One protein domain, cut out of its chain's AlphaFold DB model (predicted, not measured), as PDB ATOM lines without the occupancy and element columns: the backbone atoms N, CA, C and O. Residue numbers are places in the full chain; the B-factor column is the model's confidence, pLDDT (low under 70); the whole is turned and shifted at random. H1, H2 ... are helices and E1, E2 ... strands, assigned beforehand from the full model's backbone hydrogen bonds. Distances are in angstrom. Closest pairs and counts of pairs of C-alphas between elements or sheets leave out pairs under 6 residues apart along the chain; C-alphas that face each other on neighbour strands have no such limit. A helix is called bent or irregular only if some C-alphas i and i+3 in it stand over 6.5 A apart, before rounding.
ATOM      1  N   LYS A   4     -26.994  23.072 -34.858       72.00
ATOM      2  CA  LYS A   4     -26.565  24.119 -35.801       72.00
ATOM      3  C   LYS A   4     -27.246  23.977 -37.158       72.00
ATOM      4  O   LYS A   4     -27.744  24.969 -37.686       72.00
ATOM      5  N   LYS A   5     -27.321  22.761 -37.709       76.12
ATOM      6  CA  LYS A   5     -28.052  22.509 -38.965       76.12
ATOM      7  C   LYS A   5     -29.548  22.768 -38.818       76.12
ATOM      8  O   LYS A   5     -30.147  23.338 -39.724       76.12
ATOM      9  N   VAL A   6     -30.136  22.399 -37.680       77.06
ATOM     10  CA  VAL A   6     -31.560  22.639 -37.401       77.06
ATOM     11  C   VAL A   6     -31.851  24.133 -37.258       77.06
ATOM     12  O   VAL A   6     -32.751  24.635 -37.921       77.06
ATOM     13  N   LEU A   7     -31.046  24.875 -36.493       76.44
ATOM     14  CA  LEU A   7     -31.183  26.329 -36.340       76.44
ATOM     15  C   LEU A   7     -30.945  27.081 -37.659       76.44
ATOM     16  O   LEU A   7     -31.626  28.070 -37.930       76.44
ATOM     17  N   TYR A   8     -30.029  26.596 -38.504       77.69
ATOM     18  CA  TYR A   8     -29.822  27.116 -39.859       77.69
ATOM     19  C   TYR A   8     -31.054  26.913 -40.744       77.69
ATOM     20  O   TYR A   8     -31.523  27.854 -41.383       77.69
ATOM     21  N   PHE A   9     -31.613  25.702 -40.742       77.69
ATOM     22  CA  PHE A   9     -32.797  25.375 -41.533       77.69
ATOM     23  C   PHE A   9     -34.035  26.154 -41.068       77.69
ATOM     24  O   PHE A   9     -34.772  26.691 -41.891       77.69
ATOM     25  N   LEU A  10     -34.222  26.291 -39.753       75.25
ATOM     26  CA  LEU A  10     -35.282  27.115 -39.167       75.25
ATOM     27  C   LEU A  10     -35.115  28.602 -39.511       75.25
ATOM     28  O   LEU A  10     -36.107  29.290 -39.742       75.25
ATOM     29  N   GLY A  11     -33.874  29.088 -39.615       74.50
ATOM     30  CA  GLY A  11     -33.585  30.468 -40.014       74.50
ATOM     31  C   GLY A  11     -33.944  30.740 -41.467       74.50
ATOM     32  O   GLY A  11     -34.422  31.826 -41.793       74.50
ATOM     33  N   LEU A  12     -33.761  29.737 -42.324       77.69
ATOM     34  CA  LEU A  12     -34.161  29.784 -43.724       77.69
ATOM     35  C   LEU A  12     -35.691  29.721 -43.859       77.69
ATOM     36  O   LEU A  12     -36.279  30.564 -44.529       77.69
ATOM     37  N   LEU A  13     -36.349  28.808 -43.135       75.00
ATOM     38  CA  LEU A  13     -37.813  28.699 -43.088       75.00
ATOM     39  C   LEU A  13     -38.483  29.989 -42.608       75.00
ATOM     40  O   LEU A  13     -39.439  30.442 -43.227       75.00
ATOM     41  N   ASN A  14     -37.973  30.612 -41.546       73.00
ATOM     42  CA  ASN A  14     -38.548  31.837 -40.984       73.00
ATOM     43  C   ASN A  14     -38.404  33.056 -41.919       73.00
ATOM     44  O   ASN A  14     -39.146  34.026 -41.785       73.00
ATOM     45  N   ARG A  15     -37.457  33.028 -42.871       74.88
ATOM     46  CA  ARG A  15     -37.334  34.058 -43.922       74.88
ATOM     47  C   ARG A  15     -38.332  33.853 -45.058       74.88
ATOM     48  O   ARG A  15     -38.804  34.834 -45.622       74.88
ATOM     49  N   GLU A  16     -38.649  32.599 -45.369       77.19
ATOM     50  CA  GLU A  16     -39.446  32.207 -46.539       77.19
ATOM     51  C   GLU A  16     -40.927  31.919 -46.214       77.19
ATOM     52  O   GLU A  16     -41.735  31.729 -47.121       77.19
ATOM     53  N   THR A  17     -41.321  31.888 -44.935       69.31
ATOM     54  CA  THR A  17     -42.703  31.591 -44.506       69.31
ATOM     55  C   THR A  17     -43.316  32.716 -43.667       69.31
ATOM     56  O   THR A  17     -42.646  33.384 -42.883       69.31
ATOM     57  N   SER A  18     -44.627  32.933 -43.821       68.19
ATOM     58  CA  SER A  18     -45.409  33.890 -43.027       68.19
ATOM     59  C   SER A  18     -46.611  33.182 -42.389       68.19
ATOM     60  O   SER A  18     -47.217  32.320 -43.015       68.19
ATOM     61  N   GLY A  19     -46.928  33.504 -41.128       70.31
ATOM     62  CA  GLY A  19     -48.081  32.946 -40.397       70.31
ATOM     63  C   GLY A  19     -47.783  31.849 -39.359       70.31
ATOM     64  O   GLY A  19     -48.603  31.656 -38.474       70.31
ATOM     65  N   HIS A  20     -46.605  31.211 -39.382       76.12
ATOM     66  CA  HIS A  20     -46.226  30.094 -38.481       76.12
ATOM     67  C   HIS A  20     -45.195  30.481 -37.399       76.12
ATOM     68  O   HIS A  20     -44.326  29.693 -37.027       76.12
ATOM     69  N   LYS A  21     -45.236  31.730 -36.918       73.69
ATOM     70  CA  LYS A  21     -44.193  32.276 -36.026       73.69
ATOM     71  C   LYS A  21     -44.081  31.524 -34.698       73.69
ATOM     72  O   LYS A  21     -42.965  31.293 -34.244       73.69
ATOM     73  N   ASP A  22     -45.210  31.126 -34.119       75.50
ATOM     74  CA  ASP A  22     -45.243  30.481 -32.802       75.50
ATOM     75  C   ASP A  22     -44.720  29.036 -32.865       75.50
ATOM     76  O   ASP A  22     -43.893  28.638 -32.047       75.50
ATOM     77  N   GLU A  23     -45.100  28.279 -33.900       79.75
ATOM     78  CA  GLU A  23     -44.609  26.912 -34.143       79.75
ATOM     79  C   GLU A  23     -43.098  26.897 -34.421       79.75
ATOM     80  O   GLU A  23     -42.356  26.086 -33.864       79.75
ATOM     81  N   LEU A  24     -42.611  27.835 -35.243       76.50
ATOM     82  CA  LEU A  24     -41.178  27.983 -35.493       76.50
ATOM     83  C   LEU A  24     -40.428  28.371 -34.214       76.50
ATOM     84  O   LEU A  24     -39.353  27.825 -33.966       76.50
ATOM     85  N   ALA A  25     -40.986  29.259 -33.387       75.00
ATOM     86  CA  ALA A  25     -40.395  29.649 -32.109       75.00
ATOM     87  C   ALA A  25     -40.287  28.467 -31.126       75.00
ATOM     88  O   ALA A  25     -39.259  28.326 -30.459       75.00
ATOM     89  N   GLU A  26     -41.284  27.576 -31.071       80.50
ATOM     90  CA  GLU A  26     -41.215  26.355 -30.255       80.50
ATOM     91  C   GLU A  26     -40.117  25.393 -30.722       80.50
ATOM     92  O   GLU A  26     -39.350  24.879 -29.900       80.50
ATOM     93  N   ILE A  27     -40.000  25.162 -32.033       81.56
ATOM     94  CA  ILE A  27     -38.964  24.272 -32.581       81.56
ATOM     95  C   ILE A  27     -37.572  24.892 -32.379       81.56
ATOM     96  O   ILE A  27     -36.628  24.178 -32.034       81.56
ATOM     97  N   TYR A  28     -37.449  26.218 -32.506       80.69
ATOM     98  CA  TYR A  28     -36.238  26.963 -32.158       80.69
ATOM     99  C   TYR A  28     -35.837  26.739 -30.706       80.69
ATOM    100  O   TYR A  28     -34.700  26.358 -30.432       80.69
ATOM    101  N   LYS A  29     -36.777  26.933 -29.780       82.81
ATOM    102  CA  LYS A  29     -36.538  26.748 -28.351       82.81
ATOM    103  C   LYS A  29     -36.068  25.327 -28.045       82.81
ATOM    104  O   LYS A  29     -35.071  25.166 -27.350       82.81
ATOM    105  N   ARG A  30     -36.709  24.309 -28.632       84.75
ATOM    106  CA  ARG A  30     -36.298  22.905 -28.470       84.75
ATOM    107  C   ARG A  30     -34.889  22.650 -29.016       84.75
ATOM    108  O   ARG A  30     -34.083  22.020 -28.344       84.75
ATOM    109  N   ALA A  31     -34.564  23.181 -30.196       84.12
ATOM    110  CA  ALA A  31     -33.229  23.040 -30.780       84.12
ATOM    111  C   ALA A  31     -32.135  23.736 -29.948       84.12
ATOM    112  O   ALA A  31     -31.008  23.243 -29.890       84.12
ATOM    113  N   LEU A  32     -32.461  24.863 -29.302       85.06
ATOM    114  CA  LEU A  32     -31.576  25.549 -28.357       85.06
ATOM    115  C   LEU A  32     -31.418  24.766 -27.049       85.06
ATOM    116  O   LEU A  32     -30.301  24.627 -26.564       85.06
ATOM    117  N   ASP A  33     -32.504  24.224 -26.499       85.69
ATOM    118  CA  ASP A  33     -32.470  23.427 -25.266       85.69
ATOM    119  C   ASP A  33     -31.693  22.108 -25.427       85.69
ATOM    120  O   ASP A  33     -31.147  21.603 -24.450       85.69
ATOM    121  N   GLU A  34     -31.596  21.581 -26.650       86.75
ATOM    122  CA  GLU A  34     -30.779  20.412 -27.006       86.75
ATOM    123  C   GLU A  34     -29.338  20.765 -27.421       86.75
ATOM    124  O   GLU A  34     -28.566  19.878 -27.784       86.75
ATOM    125  N   ASN A  35     -28.959  22.046 -27.447       88.12
ATOM    126  CA  ASN A  35     -27.611  22.453 -27.834       88.12
ATOM    127  C   ASN A  35     -26.622  22.309 -26.663       88.12
ATOM    128  O   ASN A  35     -26.837  22.871 -25.591       88.12
ATOM    129  N   ASP A  36     -25.504  21.618 -26.902       86.75
ATOM    130  CA  ASP A  36     -24.490  21.335 -25.877       86.75
ATOM    131  C   ASP A  36     -23.916  22.602 -25.219       86.75
ATOM    132  O   ASP A  36     -23.754  22.634 -24.000       86.75
ATOM    133  N   ASP A  37     -23.648  23.659 -25.995       86.94
ATOM    134  CA  ASP A  37     -23.068  24.909 -25.481       86.94
ATOM    135  C   ASP A  37     -24.079  25.633 -24.566       86.94
ATOM    136  O   ASP A  37     -23.718  26.142 -23.502       86.94
ATOM    137  N   VAL A  38     -25.368  25.611 -24.933       88.31
ATOM    138  CA  VAL A  38     -26.474  26.167 -24.130       88.31
ATOM    139  C   VAL A  38     -26.669  25.376 -22.839       88.31
ATOM    140  O   VAL A  38     -26.766  25.970 -21.763       88.31
ATOM    141  N   ILE A  39     -26.701  24.042 -22.921       90.44
ATOM    142  CA  ILE A  39     -26.805  23.159 -21.751       90.44
ATOM    143  C   ILE A  39     -25.627  23.410 -20.805       90.44
ATOM    144  O   ILE A  39     -25.819  23.561 -19.597       90.44
ATOM    145  N   ARG A  40     -24.410  23.500 -21.350       90.38
ATOM    146  CA  ARG A  40     -23.189  23.694 -20.568       90.38
ATOM    147  C   ARG A  40     -23.150  25.063 -19.892       90.38
ATOM    148  O   ARG A  40     -22.811  25.133 -18.713       90.38
ATOM    149  N   LEU A  41     -23.553  26.131 -20.580       91.12
ATOM    150  CA  LEU A  41     -23.650  27.460 -19.972       91.12
ATOM    151  C   LEU A  41     -24.705  27.499 -18.856       91.12
ATOM    152  O   LEU A  41     -24.415  27.990 -17.767       91.12
ATOM    153  N   LYS A  42     -25.892  26.913 -19.077       92.25
ATOM    154  CA  LYS A  42     -26.925  26.780 -18.031       92.25
ATOM    155  C   LYS A  42     -26.401  26.021 -16.809       92.25
ATOM    156  O   LYS A  42     -26.640  26.449 -15.681       92.25
ATOM    157  N   MET A  43     -25.673  24.924 -17.024       93.94
ATOM    158  CA  MET A  43     -25.043  24.153 -15.950       93.94
ATOM    159  C   MET A  43     -24.049  25.012 -15.162       93.94
ATOM    160  O   MET A  43     -24.110  25.018 -13.938       93.94
ATOM    161  N   PHE A  44     -23.175  25.774 -15.825       93.62
ATOM    162  CA  PHE A  44     -22.232  26.650 -15.123       93.62
ATOM    163  C   PHE A  44     -22.936  27.698 -14.258       93.62
ATOM    164  O   PHE A  44     -22.640  27.809 -13.070       93.62
ATOM    165  N   LEU A  45     -23.920  28.404 -14.816       93.31
ATOM    166  CA  LEU A  45     -24.658  29.439 -14.087       93.31
ATOM    167  C   LEU A  45     -25.442  28.868 -12.895       93.31
ATOM    168  O   LEU A  45     -25.627  29.550 -11.884       93.31
ATOM    169  N   ASN A  46     -25.901  27.618 -12.992       93.56
ATOM    170  CA  ASN A  46     -26.681  26.979 -11.940       93.56
ATOM    171  C   ASN A  46     -25.825  26.288 -10.870       93.56
ATOM    172  O   ASN A  46     -26.157  26.357  -9.687       93.56
ATOM    173  N   ASP A  47     -24.735  25.631 -11.250       94.38
ATOM    174  CA  ASP A  47     -23.989  24.737 -10.357       94.38
ATOM    175  C   ASP A  47     -22.837  25.438  -9.626       94.38
ATOM    176  O   ASP A  47     -22.263  24.877  -8.685       94.38
ATOM    177  N   TYR A  48     -22.506  26.665 -10.029       94.12
ATOM    178  CA  TYR A  48     -21.392  27.435  -9.491       94.12
ATOM    179  C   TYR A  48     -21.868  28.697  -8.769       94.12
ATOM    180  O   TYR A  48     -22.907  29.283  -9.073       94.12
ATOM    181  N   THR A  49     -21.104  29.083  -7.756       92.31
ATOM    182  CA  THR A  49     -21.218  30.355  -7.056       92.31
ATOM    183  C   THR A  49     -20.163  31.293  -7.613       92.31
ATOM    184  O   THR A  49     -19.000  30.913  -7.758       92.31
ATOM    185  N   TYR A  50     -20.579  32.520  -7.892       93.06
ATOM    186  CA  TYR A  50     -19.740  33.566  -8.450       93.06
ATOM    187  C   TYR A  50     -19.456  34.603  -7.366       93.06
ATOM    188  O   TYR A  50     -20.352  34.992  -6.615       93.06
ATOM    189  N   TYR A  51     -18.200  35.017  -7.264       90.50
ATOM    190  CA  TYR A  51     -17.713  35.942  -6.249       90.50
ATOM    191  C   TYR A  51     -16.969  37.098  -6.908       90.50
ATOM    192  O   TYR A  51     -16.412  36.957  -7.998       90.50
ATOM    193  N   SER A  52     -16.869  38.218  -6.186       87.06
ATOM    194  CA  SER A  52     -16.171  39.438  -6.617       87.06
ATOM    195  C   SER A  52     -16.706  40.034  -7.930       87.06
ATOM    196  O   SER A  52     -17.651  39.532  -8.537       87.06
ATOM    197  N   GLU A  53     -16.111  41.139  -8.373       88.56
ATOM    198  CA  GLU A  53     -16.492  41.798  -9.627       88.56
ATOM    199  C   GLU A  53     -16.273  40.894 -10.849       88.56
ATOM    200  O   GLU A  53     -17.106  40.881 -11.753       88.56
ATOM    201  N   ILE A  54     -15.204  40.089 -10.849       89.31
ATOM    202  CA  ILE A  54     -14.850  39.203 -11.969       89.31
ATOM    203  C   ILE A  54     -15.895  38.094 -12.129       89.31
ATOM    204  O   ILE A  54     -16.452  37.920 -13.213       89.31
ATOM    205  N   GLY A  55     -16.219  37.378 -11.047       91.62
ATOM    206  CA  GLY A  55     -17.231  36.323 -11.080       91.62
ATOM    207  C   GLY A  55     -18.612  36.872 -11.432       91.62
ATOM    208  O   GLY A  55     -19.306  36.302 -12.272       91.62
ATOM    209  N   ASN A  56     -18.995  38.017 -10.860       93.12
ATOM    210  CA  ASN A  56     -20.278  38.654 -11.171       93.12
ATOM    211  C   ASN A  56     -20.377  39.079 -12.645       93.12
ATOM    212  O   ASN A  56     -21.436  38.932 -13.253       93.12
ATOM    213  N   ALA A  57     -19.282  39.567 -13.236       93.56
ATOM    214  CA  ALA A  57     -19.235  39.896 -14.657       93.56
ATOM    215  C   ALA A  57     -19.392  38.649 -15.542       93.56
ATOM    216  O   ALA A  57     -20.130  38.693 -16.526       93.56
ATOM    217  N   LEU A  58     -18.757  37.529 -15.176       93.50
ATOM    218  CA  LEU A  58     -18.913  36.251 -15.880       93.50
ATOM    219  C   LEU A  58     -20.356  35.734 -15.818       93.50
ATOM    220  O   LEU A  58     -20.900  35.330 -16.847       93.50
ATOM    221  N   TYR A  59     -20.984  35.785 -14.639       94.50
ATOM    222  CA  TYR A  59     -22.379  35.377 -14.460       94.50
ATOM    223  C   TYR A  59     -23.323  36.223 -15.314       94.50
ATOM    224  O   TYR A  59     -24.092  35.682 -16.107       94.50
ATOM    225  N   LYS A  60     -23.214  37.552 -15.201       94.56
ATOM    226  CA  LYS A  60     -24.069  38.495 -15.925       94.56
ATOM    227  C   LYS A  60     -23.919  38.356 -17.438       94.56
ATOM    228  O   LYS A  60     -24.918  38.327 -18.142       94.56
ATOM    229  N   ASN A  61     -22.690  38.210 -17.932       92.81
ATOM    230  CA  ASN A  61     -22.442  37.964 -19.350       92.81
ATOM    231  C   ASN A  61     -23.118  36.659 -19.814       92.81
ATOM    232  O   ASN A  61     -23.821  36.644 -20.820       92.81
ATOM    233  N   GLY A  62     -22.974  35.570 -19.050       91.25
ATOM    234  CA  GLY A  62     -23.637  34.302 -19.362       91.25
ATOM    235  C   GLY A  62     -25.168  34.399 -19.367       91.25
ATOM    236  O   GLY A  62     -25.812  33.857 -20.265       91.25
ATOM    237  N   GLU A  63     -25.748  35.110 -18.400       94.06
ATOM    238  CA  GLU A  63     -27.193  35.340 -18.304       94.06
ATOM    239  C   GLU A  63     -27.715  36.184 -19.477       94.06
ATOM    240  O   GLU A  63     -28.657  35.774 -20.153       94.06
ATOM    241  N   GLU A  64     -27.057  37.306 -19.784       91.88
ATOM    242  CA  GLU A  64     -27.401  38.174 -20.918       91.88
ATOM    243  C   GLU A  64     -27.299  37.427 -22.254       91.88
ATOM    244  O   GLU A  64     -28.158  37.588 -23.124       91.88
ATOM    245  N   MET A  65     -26.291  36.564 -22.427       88.69
ATOM    246  CA  MET A  65     -26.166  35.745 -23.635       88.69
ATOM    247  C   MET A  65     -27.305  34.736 -23.783       88.69
ATOM    248  O   MET A  65     -27.812  34.564 -24.894       88.69
ATOM    249  N   LEU A  66     -27.732  34.087 -22.695       89.69
ATOM    250  CA  LEU A  66     -28.892  33.193 -22.731       89.69
ATOM    251  C   LEU A  66     -30.179  33.971 -23.021       89.69
ATOM    252  O   LEU A  66     -30.949  33.554 -23.885       89.69
ATOM    253  N   ASP A  67     -30.397  35.108 -22.363       89.75
ATOM    254  CA  ASP A  67     -31.595  35.925 -22.571       89.75
ATOM    255  C   ASP A  67     -31.697  36.430 -24.018       89.75
ATOM    256  O   ASP A  67     -32.734  36.275 -24.670       89.75
ATOM    257  N   MET A  68     -30.593  36.926 -24.587       87.06
ATOM    258  CA  MET A  68     -30.543  37.325 -25.997       87.06
ATOM    259  C   MET A  68     -30.842  36.157 -26.944       87.06
ATOM    260  O   MET A  68     -31.532  36.346 -27.951       87.06
ATOM    261  N   LEU A  69     -30.346  34.956 -26.631       85.69
ATOM    262  CA  LEU A  69     -30.547  33.759 -27.446       85.69
ATOM    263  C   LEU A  69     -32.019  33.324 -27.479       85.69
ATOM    264  O   LEU A  69     -32.524  32.968 -28.546       85.69
ATOM    265  N   TYR A  70     -32.715  33.375 -26.339       83.94
ATOM    266  CA  TYR A  70     -34.133  33.003 -26.244       83.94
ATOM    267  C   TYR A  70     -35.081  34.115 -26.710       83.94
ATOM    268  O   TYR A  70     -36.144  33.811 -27.255       83.94
ATOM    269  N   THR A  71     -34.699  35.384 -26.553       83.62
ATOM    270  CA  THR A  71     -35.528  36.537 -26.938       83.62
ATOM    271  C   THR A  71     -35.447  36.842 -28.435       83.62
ATOM    272  O   THR A  71     -36.431  37.281 -29.034       83.62
ATOM    273  N   PHE A  72     -34.308  36.568 -29.086       80.38
ATOM    274  CA  PHE A  72     -34.103  36.860 -30.509       80.38
ATOM    275  C   PHE A  72     -33.694  35.618 -31.324       80.38
ATOM    276  O   PHE A  72     -32.551  35.535 -31.787       80.38
ATOM    277  N   PRO A  73     -34.632  34.691 -31.622       70.88
ATOM    278  CA  PRO A  73     -34.345  33.478 -32.400       70.88
ATOM    279  C   PRO A  73     -33.701  33.753 -33.768       70.88
ATOM    280  O   PRO A  73     -32.881  32.978 -34.255       70.88
ATOM    281  N   SER A  74     -34.022  34.899 -34.378       69.25
ATOM    282  CA  SER A  74     -33.463  35.338 -35.661       69.25
ATOM    283  C   SER A  74     -31.965  35.665 -35.622       69.25
ATOM    284  O   SER A  74     -31.336  35.676 -36.678       69.25
ATOM    285  N   LYS A  75     -31.392  35.905 -34.435       75.50
ATOM    286  CA  LYS A  75     -29.960  36.173 -34.211       75.50
ATOM    287  C   LYS A  75     -29.218  34.984 -33.596       75.50
ATOM    288  O   LYS A  75     -28.020  35.076 -33.347       75.50
ATOM    289  N   ALA A  76     -29.897  33.858 -33.366       73.50
ATOM    290  CA  ALA A  76     -29.333  32.728 -32.631       73.50
ATOM    291  C   ALA A  76     -28.020  32.200 -33.240       73.50
ATOM    292  O   ALA A  76     -27.077  31.912 -32.511       73.50
ATOM    293  N   LEU A  77     -27.920  32.133 -34.573       74.88
ATOM    294  CA  LEU A  77     -26.708  31.665 -35.264       74.88
ATOM    295  C   LEU A  77     -25.496  32.585 -35.061       74.88
ATOM    296  O   LEU A  77     -24.373  32.089 -35.020       74.88
ATOM    297  N   ASP A  78     -25.726  33.888 -34.896       80.75
ATOM    298  CA  ASP A  78     -24.670  34.880 -34.666       80.75
ATOM    299  C   ASP A  78     -24.226  34.901 -33.192       80.75
ATOM    300  O   ASP A  78     -23.074  35.213 -32.888       80.75
ATOM    301  N   ILE A  79     -25.133  34.538 -32.277       82.00
ATOM    302  CA  ILE A  79     -24.897  34.510 -30.825       82.00
ATOM    303  C   ILE A  79     -24.193  33.213 -30.394       82.00
ATOM    304  O   ILE A  79     -23.362  33.240 -29.490       82.00
ATOM    305  N   LEU A  80     -24.457  32.077 -31.052       80.50
ATOM    306  CA  LEU A  80     -23.880  30.772 -30.685       80.50
ATOM    307  C   LEU A  80     -22.340  30.763 -30.524       80.50
ATOM    308  O   LEU A  80     -21.862  30.197 -29.540       80.50
ATOM    309  N   PRO A  81     -21.531  31.374 -31.415       84.00
ATOM    310  CA  PRO A  81     -20.082  31.459 -31.214       84.00
ATOM    311  C   PRO A  81     -19.683  32.251 -29.961       84.00
ATOM    312  O   PRO A  81     -18.711  31.900 -29.297       84.00
ATOM    313  N   GLN A  82     -20.437  33.301 -29.627       85.69
ATOM    314  CA  GLN A  82     -20.202  34.114 -28.433       85.69
ATOM    315  C   GLN A  82     -20.554  33.326 -27.168       85.69
ATOM    316  O   GLN A  82     -19.819  33.370 -26.187       85.69
ATOM    317  N   LEU A  83     -21.618  32.520 -27.234       85.31
ATOM    318  CA  LEU A  83     -22.034  31.619 -26.161       85.31
ATOM    319  C   LEU A  83     -20.952  30.577 -25.857       85.31
ATOM    320  O   LEU A  83     -20.646  30.316 -24.692       85.31
ATOM    321  N   LYS A  84     -20.309  30.057 -26.912       85.44
ATOM    322  CA  LYS A  84     -19.141  29.186 -26.781       85.44
ATOM    323  C   LYS A  84     -18.001  29.869 -26.020       85.44
ATOM    324  O   LYS A  84     -17.493  29.332 -25.039       85.44
ATOM    325  N   GLN A  85     -17.649  31.086 -26.427       87.94
ATOM    326  CA  GLN A  85     -16.611  31.873 -25.760       87.94
ATOM    327  C   GLN A  85     -16.963  32.165 -24.289       87.94
ATOM    328  O   GLN A  85     -16.084  32.125 -23.425       87.94
ATOM    329  N   ALA A  86     -18.236  32.434 -23.984       88.19
ATOM    330  CA  ALA A  86     -18.694  32.700 -22.625       88.19
ATOM    331  C   ALA A  86     -18.537  31.473 -21.716       88.19
ATOM    332  O   ALA A  86     -17.944  31.585 -20.641       88.19
ATOM    333  N   HIS A  87     -18.994  30.292 -22.145       88.25
ATOM    334  CA  HIS A  87     -18.834  29.096 -21.317       88.25
ATOM    335  C   HIS A  87     -17.368  28.638 -21.228       88.25
ATOM    336  O   HIS A  87     -16.980  28.115 -20.191       88.25
ATOM    337  N   GLU A  88     -16.539  28.831 -22.264       90.44
ATOM    338  CA  GLU A  88     -15.089  28.551 -22.210       90.44
ATOM    339  C   GLU A  88     -14.368  29.480 -21.224       90.44
ATOM    340  O   GLU A  88     -13.481  29.038 -20.496       90.44
ATOM    341  N   SER A  89     -14.779  30.750 -21.155       91.44
ATOM    342  CA  SER A  89     -14.235  31.711 -20.188       91.44
ATOM    343  C   SER A  89     -14.561  31.297 -18.752       91.44
ATOM    344  O   SER A  89     -13.680  31.314 -17.894       91.44
ATOM    345  N   ILE A  90     -15.802  30.861 -18.502       93.06
ATOM    346  CA  ILE A  90     -16.208  30.341 -17.190       93.06
ATOM    347  C   ILE A  90     -15.460  29.041 -16.860       93.06
ATOM    348  O   ILE A  90     -14.951  28.909 -15.753       93.06
ATOM    349  N   ASP A  91     -15.355  28.102 -17.802       92.69
ATOM    350  CA  ASP A  91     -14.652  26.821 -17.617       92.69
ATOM    351  C   ASP A  91     -13.170  27.034 -17.263       92.69
ATOM    352  O   ASP A  91     -12.642  26.398 -16.349       92.69
ATOM    353  N   ASN A  92     -12.508  27.982 -17.933       93.75
ATOM    354  CA  ASN A  92     -11.126  28.333 -17.623       93.75
ATOM    355  C   ASN A  92     -10.989  28.950 -16.225       93.75
ATOM    356  O   ASN A  92     -10.087  28.561 -15.485       93.75
ATOM    357  N   GLU A  93     -11.881  29.871 -15.853       94.38
ATOM    358  CA  GLU A  93     -11.852  30.502 -14.530       94.38
ATOM    359  C   GLU A  93     -12.119  29.488 -13.412       94.38
ATOM    360  O   GLU A  93     -11.442  29.494 -12.386       94.38
ATOM    361  N   VAL A  94     -13.053  28.559 -13.639       93.06
ATOM    362  CA  VAL A  94     -13.321  27.435 -12.737       93.06
ATOM    363  C   VAL A  94     -12.058  26.615 -12.511       93.06
ATOM    364  O   VAL A  94     -11.738  26.321 -11.365       93.06
ATOM    365  N   ARG A  95     -11.327  26.267 -13.575       93.38
ATOM    366  CA  ARG A  95     -10.083  25.496 -13.456       93.38
ATOM    367  C   ARG A  95      -9.021  26.253 -12.658       93.38
ATOM    368  O   ARG A  95      -8.427  25.674 -11.760       93.38
ATOM    369  N   VAL A  96      -8.812  27.538 -12.952       93.38
ATOM    370  CA  VAL A  96      -7.833  28.372 -12.229       93.38
ATOM    371  C   VAL A  96      -8.183  28.459 -10.742       93.38
ATOM    372  O   VAL A  96      -7.318  28.268  -9.889       93.38
ATOM    373  N   CYS A  97      -9.454  28.703 -10.422       93.12
ATOM    374  CA  CYS A  97      -9.930  28.750  -9.044       93.12
ATOM    375  C   CYS A  97      -9.787  27.397  -8.334       93.12
ATOM    376  O   CYS A  97      -9.404  27.357  -7.167       93.12
ATOM    377  N   ASP A  98     -10.070  26.290  -9.023       90.88
ATOM    378  CA  ASP A  98      -9.920  24.942  -8.472       90.88
ATOM    379  C   ASP A  98      -8.449  24.618  -8.174       90.88
ATOM    380  O   ASP A  98      -8.131  24.160  -7.075       90.88
ATOM    381  N   ASP A  99      -7.538  24.946  -9.094       91.19
ATOM    382  CA  ASP A  99      -6.094  24.770  -8.913       91.19
ATOM    383  C   ASP A  99      -5.575  25.584  -7.714       91.19
ATOM    384  O   ASP A  99      -4.793  25.079  -6.903       91.19
ATOM    385  N   LEU A 100      -6.048  26.825  -7.552       90.94
ATOM    386  CA  LEU A 100      -5.713  27.668  -6.401       90.94
ATOM    387  C   LEU A 100      -6.215  27.066  -5.084       90.94
ATOM    388  O   LEU A 100      -5.461  26.998  -4.115       90.94
ATOM    389  N   MET A 101      -7.460  26.583  -5.041       89.50
ATOM    390  CA  MET A 101      -8.033  25.976  -3.833       89.50
ATOM    391  C   MET A 101      -7.344  24.671  -3.424       89.50
ATOM    392  O   MET A 101      -7.352  24.321  -2.242       89.50
ATOM    393  N   HIS A 102      -6.730  23.967  -4.374       89.00
ATOM    394  CA  HIS A 102      -5.924  22.772  -4.124       89.00
ATOM    395  C   HIS A 102      -4.433  23.072  -3.914       89.00
ATOM    396  O   HIS A 102      -3.653  22.150  -3.654       89.00
ATOM    397  N   SER A 103      -4.019  24.339  -3.997       86.44
ATOM    398  CA  SER A 103      -2.634  24.731  -3.769       86.44
ATOM    399  C   SER A 103      -2.194  24.359  -2.345       86.44
ATOM    400  O   SER A 103      -2.849  24.736  -1.370       86.44
TER     401      SER A 103
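What this domain is: This is residues 4 to 103 of the 349 residues of an uncharacterized protein of Butyrivibrio crossotus DSM 2876 (UniProt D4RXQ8). Two helical hairpins follow each other along one rod: the shorter, H1 and H2, makes one end and meets the longer, H4 and H5, near that hairpin's turn, while H3 packs on H4 and H5 farther along. Residues 16 to 23, of which 21 to 23 belong to H2, stick out at one end, and residues 95 to 103, of which 95 to 101 belong to H5, stick out at the other. The printed part has 100 residues, with five named helices and one named strand in the order H1, H2, H3, E1, H4, H5, and its class is mostly helix. It is loose, with a radius of gyration of the C-alphas of 16.0 A and spans of 58 by 22 by 19 A.

How they stand to each other: H1, residues 4 to 16, and H2, residues 21 to 33, form a helical hairpin: they touch at a shallow tilt of 11 degrees, opposite ways, with the closest C-alphas, Leu 7 and Tyr 28, 6.6 A apart. H3, residues 36 to 47, is close to H2 but not clearly touching, the closest C-alphas, Leu 32 and Val 38, being 6.7 A apart. E1, residues 48 to 50, pairs with no named strand, and E1 and H3 meet only through their link. H4, residues 52 to 71, touches H3 with residues 59 to 66 alone, at a steep tilt of 44 degrees; the closest C-alphas are those of Leu 45 and Tyr 59, 6.4 A apart. H5, residues 73 to 101, is the hub, touching three helices. It forms a helical hairpin with H4, at a shallow tilt of 24 degrees, opposite ways, with the C-alphas of Leu 69 and Ala 76 closest at 5.4 A. H5 touches H3 with residues 80 to 91 alone, the C-alphas of Leu 41 and His 87 closest at 5.3 A, and it touches H1 with residues 74 to 77 alone, those of Gly 11 and Ser 74 closest at 6.5 A. H1, H2, H4 and H5 are an up and down bundle, each running against the one before it. Every O i to N i+4 pair is within hydrogen-bond range in H1, H2, H3 and H4, and 21 of 25 in H5.

Where its parts are: H1 begins at C-alpha 4, (-26.565, 24.119, -35.801). H4 runs 28.2 A from its first to its last C-alpha, beginning at (-16.171, 39.438, -6.617). H5 runs 39.6 A and ends at C-alpha 101, (-8.033, 25.976, -3.833); it is irregular, with C-alphas 74 and 77 7.7 A apart, and has a kink of 55 degrees near residue 80.

The domain as a whole: The C-alphas of Gly 19 and Ser 103, the two farthest apart, are 58.9 A from each other. The printed part has no cut, and its five links are tight. The mean pLDDT of the printed part is 85.2, and residues 17 to 18 and residue 74 are under 70.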